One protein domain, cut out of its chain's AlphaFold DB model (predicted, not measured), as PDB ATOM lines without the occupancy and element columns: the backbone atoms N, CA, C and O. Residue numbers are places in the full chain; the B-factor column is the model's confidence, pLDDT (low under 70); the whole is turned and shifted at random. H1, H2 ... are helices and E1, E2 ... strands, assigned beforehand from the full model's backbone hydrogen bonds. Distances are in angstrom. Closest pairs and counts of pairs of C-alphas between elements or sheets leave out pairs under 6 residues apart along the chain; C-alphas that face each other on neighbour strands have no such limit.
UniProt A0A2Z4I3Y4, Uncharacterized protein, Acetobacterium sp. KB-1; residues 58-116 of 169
ATOM      1  N   PRO A  58     214.320 133.747 160.924       82.38
ATOM      2  CA  PRO A  58     213.414 133.866 162.054       82.38
ATOM      3  C   PRO A  58     213.335 135.308 162.578       82.38
ATOM      4  O   PRO A  58     214.252 135.836 163.211       82.38
ATOM      5  N   ILE A  59     212.177 135.938 162.387       85.81
ATOM      6  CA  ILE A  59     211.852 137.242 162.980       85.81
ATOM      7  C   ILE A  59     211.245 137.045 164.373       85.81
ATOM      8  O   ILE A  59     210.112 136.590 164.521       85.81
ATOM      9  N   TRP A  60     211.977 137.456 165.407       83.88
ATOM     10  CA  TRP A  60     211.551 137.290 166.802       83.88
ATOM     11  C   TRP A  60     210.725 138.463 167.342       83.88
ATOM     12  O   TRP A  60     209.770 138.266 168.097       83.88
ATOM     13  N   TRP A  61     211.080 139.702 166.982       87.06
ATOM     14  CA  TRP A  61     210.521 140.906 167.607       87.06
ATOM     15  C   TRP A  61     209.927 141.874 166.585       87.06
ATOM     16  O   TRP A  61     210.635 142.424 165.748       87.06
ATOM     17  N   ILE A  62     208.640 142.179 166.743       87.88
ATOM     18  CA  ILE A  62     207.885 143.130 165.903       87.88
ATOM     19  C   ILE A  62     207.507 144.384 166.693       87.88
ATOM     20  O   ILE A  62     206.362 144.825 166.728       87.88
ATOM     21  N   ASN A  63     208.501 144.966 167.367       83.81
ATOM     22  CA  ASN A  63     208.311 146.134 168.241       83.81
ATOM     23  C   ASN A  63     208.027 147.435 167.473       83.81
ATOM     24  O   ASN A  63     207.713 148.443 168.095       83.81
ATOM     25  N   PHE A  64     208.178 147.424 166.146       81.44
ATOM     26  CA  PHE A  64     207.873 148.563 165.281       81.44
ATOM     27  C   PHE A  64     206.370 148.702 165.003       81.44
ATOM     28  O   PHE A  64     205.935 149.759 164.553       81.44
ATOM     29  N   LEU A  65     205.567 147.663 165.266       82.19
ATOM     30  CA  LEU A  65     204.120 147.772 165.143       82.19
ATOM     31  C   LEU A  65     203.559 148.628 166.296       82.19
ATOM     32  O   LEU A  65     203.967 148.445 167.448       82.19
ATOM     33  N   PRO A  66     202.611 149.544 166.029       77.56
ATOM     34  CA  PRO A  66     201.886 150.271 167.062       77.56
ATOM     35  C   PRO A  66     201.063 149.323 167.940       77.56
ATOM     36  O   PRO A  66     200.585 148.280 167.492       77.56
ATOM     37  N   ASN A  67     200.890 149.694 169.210       77.19
ATOM     38  CA  ASN A  67     199.996 148.977 170.114       77.19
ATOM     39  C   ASN A  67     198.547 149.318 169.761       77.19
ATOM     40  O   ASN A  67     198.185 150.495 169.711       77.19
ATOM     41  N   LEU A  68     197.713 148.303 169.559       77.06
ATOM     42  CA  LEU A  68     196.306 148.497 169.238       77.06
ATOM     43  C   LEU A  68     195.453 148.456 170.498       77.06
ATOM     44  O   LEU A  68     195.586 147.550 171.316       77.06
ATOM     45  N   MET A  69     194.525 149.399 170.628       75.94
ATOM     46  CA  MET A  69     193.458 149.291 171.614       75.94
ATOM     47  C   MET A  69     192.192 148.795 170.935       75.94
ATOM     48  O   MET A  69     191.717 149.390 169.970       75.94
ATOM     49  N   TYR A  70     191.635 147.717 171.465       74.81
ATOM     50  CA  TYR A  70     190.425 147.098 170.965       74.81
ATOM     51  C   TYR A  70     189.307 147.218 171.996       74.81
ATOM     52  O   TYR A  70     189.487 146.930 173.183       74.81
ATOM     53  N   ARG A  71     188.131 147.627 171.523       73.25
ATOM     54  CA  ARG A  71     186.891 147.561 172.289       73.25
ATOM     55  C   ARG A  71     185.990 146.512 171.634       73.25
ATOM     56  O   ARG A  71     185.594 146.718 170.487       73.25
ATOM     57  N   PRO A  72     185.656 145.413 172.324       68.00
ATOM     58  CA  PRO A  72     184.785 144.398 171.765       68.00
ATOM     59  C   PRO A  72     183.380 144.941 171.529       68.00
ATOM     60  O   PRO A  72     182.815 145.642 172.371       68.00
ATOM     61  N   ILE A  73     182.803 144.562 170.390       68.81
ATOM     62  CA  ILE A  73     181.389 144.784 170.086       68.81
ATOM     63  C   ILE A  73     180.603 143.717 170.857       68.81
ATOM     64  O   ILE A  73     180.312 142.637 170.348       68.81
ATOM     65  N   MET A  74     180.327 143.983 172.134       64.81
ATOM     66  CA  MET A  74     179.511 143.092 172.958       64.81
ATOM     67  C   MET A  74     178.028 143.392 172.751       64.81
ATOM     68  O   MET A  74     177.591 144.525 172.927       64.81
ATOM     69  N   LYS A  75     177.251 142.360 172.405       64.31
ATOM     70  CA  LYS A  75     175.786 142.437 172.256       64.31
ATOM     71  C   LYS A  75     175.020 142.105 173.546       64.31
ATOM     72  O   LYS A  75     173.805 142.218 173.569       64.31
ATOM     73  N   PHE A  76     175.714 141.673 174.603       65.75
ATOM     74  CA  PHE A  76     175.103 141.229 175.859       65.75
ATOM     75  C   PHE A  76     175.203 142.307 176.946       65.75
ATOM     76  O   PHE A  76     176.302 142.783 177.238       65.75
ATOM     77  N   ASP A  77     174.090 142.620 177.617       59.06
ATOM     78  CA  ASP A  77     173.992 143.698 178.621       59.06
ATOM     79  C   ASP A  77     174.965 143.558 179.800       59.06
ATOM     80  O   ASP A  77     175.545 144.540 180.266       59.06
ATOM     81  N   ARG A  78     175.228 142.327 180.256       61.22
ATOM     82  CA  ARG A  78     176.209 142.083 181.332       61.22
ATOM     83  C   ARG A  78     177.645 142.402 180.895       61.22
ATOM     84  O   ARG A  78     178.426 142.890 181.705       61.22
ATOM     85  N   GLY A  79     177.965 142.184 179.618       57.12
ATOM     86  CA  GLY A  79     179.246 142.567 179.015       57.12
ATOM     87  C   GLY A  79     179.328 144.064 178.699       57.12
ATOM     88  O   GLY A  79     180.384 144.671 178.838       57.12
ATOM     89  N   LEU A  80     178.199 144.702 178.370       58.56
ATOM     90  CA  LEU A  80     178.112 146.152 178.158       58.56
ATOM     91  C   LEU A  80     178.358 146.969 179.436       58.56
ATOM     92  O   LEU A  80     178.882 148.079 179.343       58.56
ATOM     93  N   ASN A  81     178.041 146.434 180.619       59.06
ATOM     94  CA  ASN A  81     178.419 147.052 181.899       59.06
ATOM     95  C   ASN A  81     179.902 146.840 182.252       59.06
ATOM     96  O   ASN A  81     180.446 147.542 183.102       59.06
ATOM     97  N   GLN A  82     180.579 145.927 181.554       60.03
ATOM     98  CA  GLN A  82     182.017 145.677 181.633       60.03
ATOM     99  C   GLN A  82     182.695 146.103 180.326       60.03
ATOM    100  O   GLN A  82     183.373 145.300 179.687       60.03
ATOM    101  N   ARG A  83     182.510 147.366 179.902       61.88
ATOM    102  CA  ARG A  83     183.192 147.966 178.731       61.88
ATOM    103  C   ARG A  83     184.709 148.004 178.940       61.88
ATOM    104  O   ARG A  83     185.294 149.051 179.212       61.88
ATOM    105  N   GLY A  84     185.341 146.846 178.817       63.59
ATOM    106  CA  GLY A  84     186.778 146.674 178.865       63.59
ATOM    107  C   GLY A  84     187.413 147.290 177.629       63.59
ATOM    108  O   GLY A  84     186.912 147.153 176.510       63.59
ATOM    109  N   LEU A  85     188.517 147.991 177.849       73.69
ATOM    110  CA  LEU A  85     189.437 148.376 176.794       73.69
ATOM    111  C   LEU A  85     190.597 147.389 176.836       73.69
ATOM    112  O   LEU A  85     191.252 147.252 177.868       73.69
ATOM    113  N   PHE A  86     190.822 146.689 175.734       77.00
ATOM    114  CA  PHE A  86     191.845 145.658 175.647       77.00
ATOM    115  C   PHE A  86     193.024 146.178 174.842       77.00
ATOM    116  O   PHE A  86     192.845 146.867 173.839       77.00
ATOM    117  N   LEU A  87     194.231 145.835 175.276       79.50
ATOM    118  CA  LEU A  87     195.435 146.054 174.491       79.50
ATOM    119  C   LEU A  87     195.682 144.807 173.645       79.50
ATOM    120  O   LEU A  87     195.849 143.716 174.186       79.50
ATOM    121  N   TYR A  88     195.681 144.965 172.328       80.44
ATOM    122  CA  TYR A  88     195.943 143.889 171.390       80.44
ATOM    123  C   TYR A  88     197.427 143.871 171.022       80.44
ATOM    124  O   TYR A  88     197.979 144.863 170.539       80.44
ATOM    125  N   GLN A  89     198.059 142.728 171.278       84.56
ATOM    126  CA  GLN A  89     199.463 142.465 170.997       84.56
ATOM    127  C   GLN A  89     199.550 141.560 169.772       84.56
ATOM    128  O   GLN A  89     199.112 140.409 169.806       84.56
ATOM    129  N   SER A  90     200.120 142.080 168.689       86.50
ATOM    130  CA  SER A  90     200.283 141.310 167.463       86.50
ATOM    131  C   SER A  90     201.323 140.206 167.661       86.50
ATOM    132  O   SER A  90     202.402 140.435 168.224       86.50
ATOM    133  N   TYR A  91     201.001 139.004 167.188       88.44
ATOM    134  CA  TYR A  91     201.908 137.865 167.191       88.44
ATOM    135  C   TYR A  91     201.680 136.979 165.964       88.44
ATOM    136  O   TYR A  91     200.583 136.944 165.407       88.44
ATOM    137  N   ALA A  92     202.711 136.238 165.574       88.00
ATOM    138  CA  ALA A  92     202.608 135.140 164.624       88.00
ATOM    139  C   ALA A  92     203.466 133.971 165.109       88.00
ATOM    140  O   ALA A  92     204.522 134.169 165.713       88.00
ATOM    141  N   SER A  93     203.009 132.750 164.855       88.19
ATOM    142  CA  SER A  93     203.761 131.542 165.171       88.19
ATOM    143  C   SER A  93     203.877 130.694 163.921       88.19
ATOM    144  O   SER A  93     202.873 130.429 163.266       88.19
ATOM    145  N   TYR A  94     205.101 130.290 163.609       85.81
ATOM    146  CA  TYR A  94     205.408 129.507 162.424       85.81
ATOM    147  C   TYR A  94     206.565 128.562 162.697       85.81
ATOM    148  O   TYR A  94     207.271 128.704 163.696       85.81
ATOM    149  N   VAL A  95     206.712 127.565 161.838       84.12
ATOM    150  CA  VAL A  95     207.876 126.684 161.829       84.12
ATOM    151  C   VAL A  95     208.782 127.210 160.733       84.12
ATOM    152  O   VAL A  95     208.315 127.383 159.608       84.12
ATOM    153  N   GLU A  96     210.023 127.547 161.068       81.75
ATOM    154  CA  GLU A  96     210.970 127.940 160.028       81.75
ATOM    155  C   GLU A  96     211.460 126.716 159.248       81.75
ATOM    156  O   GLU A  96     211.590 125.622 159.799       81.75
ATOM    157  N   GLU A  97     211.711 126.896 157.955       79.94
ATOM    158  CA  GLU A  97     212.013 125.780 157.054       79.94
ATOM    159  C   GLU A  97     213.442 125.246 157.223       79.94
ATOM    160  O   GLU A  97     213.668 124.052 157.042       79.94
ATOM    161  N   VAL A  98     214.402 126.099 157.604       80.94
ATOM    162  CA  VAL A  98     215.836 125.754 157.606       80.94
ATOM    163  C   VAL A  98     216.187 124.783 158.736       80.94
ATOM    164  O   VAL A  98     216.770 123.728 158.489       80.94
ATOM    165  N   TYR A  99     215.817 125.112 159.973       81.88
ATOM    166  CA  TYR A  99     216.141 124.320 161.162       81.88
ATOM    167  C   TYR A  99     214.915 123.625 161.779       81.88
ATOM    168  O   TYR A  99     215.040 122.978 162.820       81.88
ATOM    169  N   SER A 100     213.730 123.736 161.157       83.50
ATOM    170  CA  SER A 100     212.490 123.053 161.575       83.50
ATOM    171  C   SER A 100     212.078 123.302 163.033       83.50
ATOM    172  O   SER A 100     211.424 122.462 163.657       83.50
ATOM    173  N   PHE A 101     212.433 124.457 163.604       86.06
ATOM    174  CA  PHE A 101     211.992 124.838 164.944       86.06
ATOM    175  C   PHE A 101     210.885 125.890 164.894       86.06
ATOM    176  O   PHE A 101     210.688 126.618 163.919       86.06
ATOM    177  N   ARG A 102     210.128 125.960 165.991       86.62
ATOM    178  CA  ARG A 102     209.001 126.876 166.125       86.62
ATOM    179  C   ARG A 102     209.481 128.275 166.500       86.62
ATOM    180  O   ARG A 102     210.008 128.483 167.592       86.62
ATOM    181  N   VAL A 103     209.202 129.240 165.636       87.06
ATOM    182  CA  VAL A 103     209.417 130.665 165.879       87.06
ATOM    183  C   VAL A 103     208.125 131.281 166.413       87.06
ATOM    184  O   VAL A 103     207.016 131.005 165.936       87.06
ATOM    185  N   GLN A 104     208.264 132.141 167.421       89.88
ATOM    186  CA  GLN A 104     207.180 132.988 167.906       89.88
ATOM    187  C   GLN A 104     207.578 134.454 167.742       89.88
ATOM    188  O   GLN A 104     208.323 135.016 168.545       89.88
ATOM    189  N   MET A 105     207.039 135.071 166.698       89.31
ATOM    190  CA  MET A 105     207.179 136.493 166.430       89.31
ATOM    191  C   MET A 105     206.183 137.257 167.300       89.31
ATOM    192  O   MET A 105     204.974 137.100 167.135       89.31
ATOM    193  N   VAL A 106     206.668 138.078 168.231       89.50
ATOM    194  CA  VAL A 106     205.820 138.780 169.209       89.50
ATOM    195  C   VAL A 106     206.167 140.264 169.298       89.50
ATOM    196  O   VAL A 106     207.335 140.660 169.359       89.50
ATOM    197  N   GLN A 107     205.135 141.105 169.344       88.88
ATOM    198  CA  GLN A 107     205.260 142.532 169.635       88.88
ATOM    199  C   GLN A 107     205.520 142.724 171.124       88.88
ATOM    200  O   GLN A 107     204.679 142.366 171.936       88.88
ATOM    201  N   ARG A 108     206.647 143.302 171.541       83.50
ATOM    202  CA  ARG A 108     206.873 143.583 172.967       83.50
ATOM    203  C   ARG A 108     206.249 144.920 173.326       83.50
ATOM    204  O   ARG A 108     206.688 145.966 172.853       83.50
ATOM    205  N   ILE A 109     205.284 144.892 174.237       74.69
ATOM    206  CA  ILE A 109     204.706 146.112 174.788       74.69
ATOM    207  C   ILE A 109     205.731 146.737 175.740       74.69
ATOM    208  O   ILE A 109     205.914 146.300 176.876       74.69
ATOM    209  N   ARG A 110     206.438 147.764 175.269       68.12
ATOM    210  CA  ARG A 110     207.317 148.580 176.113       68.12
ATOM    211  C   ARG A 110     206.548 149.804 176.585       68.12
ATOM    212  O   ARG A 110     206.557 150.841 175.926       68.12
ATOM    213  N   PHE A 111     205.900 149.704 177.743       63.56
ATOM    214  CA  PHE A 111     205.377 150.896 178.400       63.56
ATOM    215  C   PHE A 111     206.558 151.717 178.926       63.56
ATOM    216  O   PHE A 111     207.197 151.350 179.913       63.56
ATOM    217  N   LYS A 112     206.878 152.837 178.271       60.78
ATOM    218  CA  LYS A 112     207.779 153.834 178.858       60.78
ATOM    219  C   LYS A 112     207.035 154.477 180.033       60.78
ATOM    220  O   LYS A 112     206.282 155.411 179.810       60.78
ATOM    221  N   LYS A 113     207.192 153.910 181.239       59.34
ATOM    222  CA  LYS A 113     206.658 154.405 182.527       59.34
ATOM    223  C   LYS A 113     205.254 155.025 182.390       59.34
ATOM    224  O   LYS A 113     205.138 156.249 182.360       59.34
ATOM    225  N   PRO A 114     204.194 154.212 182.266       61.88
ATOM    226  CA  PRO A 114     202.859 154.746 182.044       61.88
ATOM    227  C   PRO A 114     202.431 155.562 183.270       61.88
ATOM    228  O   PRO A 114     202.329 155.027 184.373       61.88
ATOM    229  N   VAL A 115     202.212 156.865 183.085       66.50
ATOM    230  CA  VAL A 115     201.673 157.750 184.125       66.50
ATOM    231  C   VAL A 115     200.165 157.822 183.934       66.50
ATOM    232  O   VAL A 115     199.673 158.440 182.993       66.50
ATOM    233  N   PHE A 116     199.421 157.171 184.824       68.19
ATOM    234  CA  PHE A 116     197.964 157.251 184.827       68.19
ATOM    235  C   PHE A 116     197.520 158.497 185.596       68.19
ATOM    236  O   PHE A 116     197.660 158.567 186.815       68.19
TER     237      PHE A 116
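What this domain is: This is residues 58 to 116 of the 169 residues of an uncharacterized protein of Acetobacterium sp. KB-1 (UniProt A0A2Z4I3Y4). With little regular structure, this is a long flat ribbon of two antiparallel strand pairs end to end: the hairpin E3-E4 towards one end, the pair E1-E2 near the middle, and a loop with the short helix H1 at the other end. Residues 111 to 116 stick out as a free tail. The 59 printed residues, in order E1, H1, E2, E3, E4, are mostly strand by class, with only 20 in named elements; the whole is extended, radius of gyration of the C-alphas 16.5 A, spanning 50 by 31 by 13 A.

Where its parts are: E3, residues 91 to 95, is 13.8 A long, from C-alpha 91 at (201.908, 137.865, 167.191). E4, residues 102 to 106, is 12.7 A and ends at (205.820, 138.780, 169.209). E2 is residues 86 to 88, E1 68 to 70, H1 77 to 80.

How they stand to each other: Hairpin E3 and E4 has N 103 and O 94 at 2.8 A. E2 runs on into E3 at 38 degrees. Antiparallel E1 and E2 have N 70 and O 86 at 2.8 A. H1 is too short for an O i to N i+4 pair; its one O i to N i+3 pair is within hydrogen-bond range. E1 and E3 are apart.

The domain as a whole: The C-alphas of Asp 77 and Val 98, the farthest apart, are 50.1 A apart. The printed part has no cut and no long link. pLDDT is under 70 at residues 72 to 84 and 110 to 116.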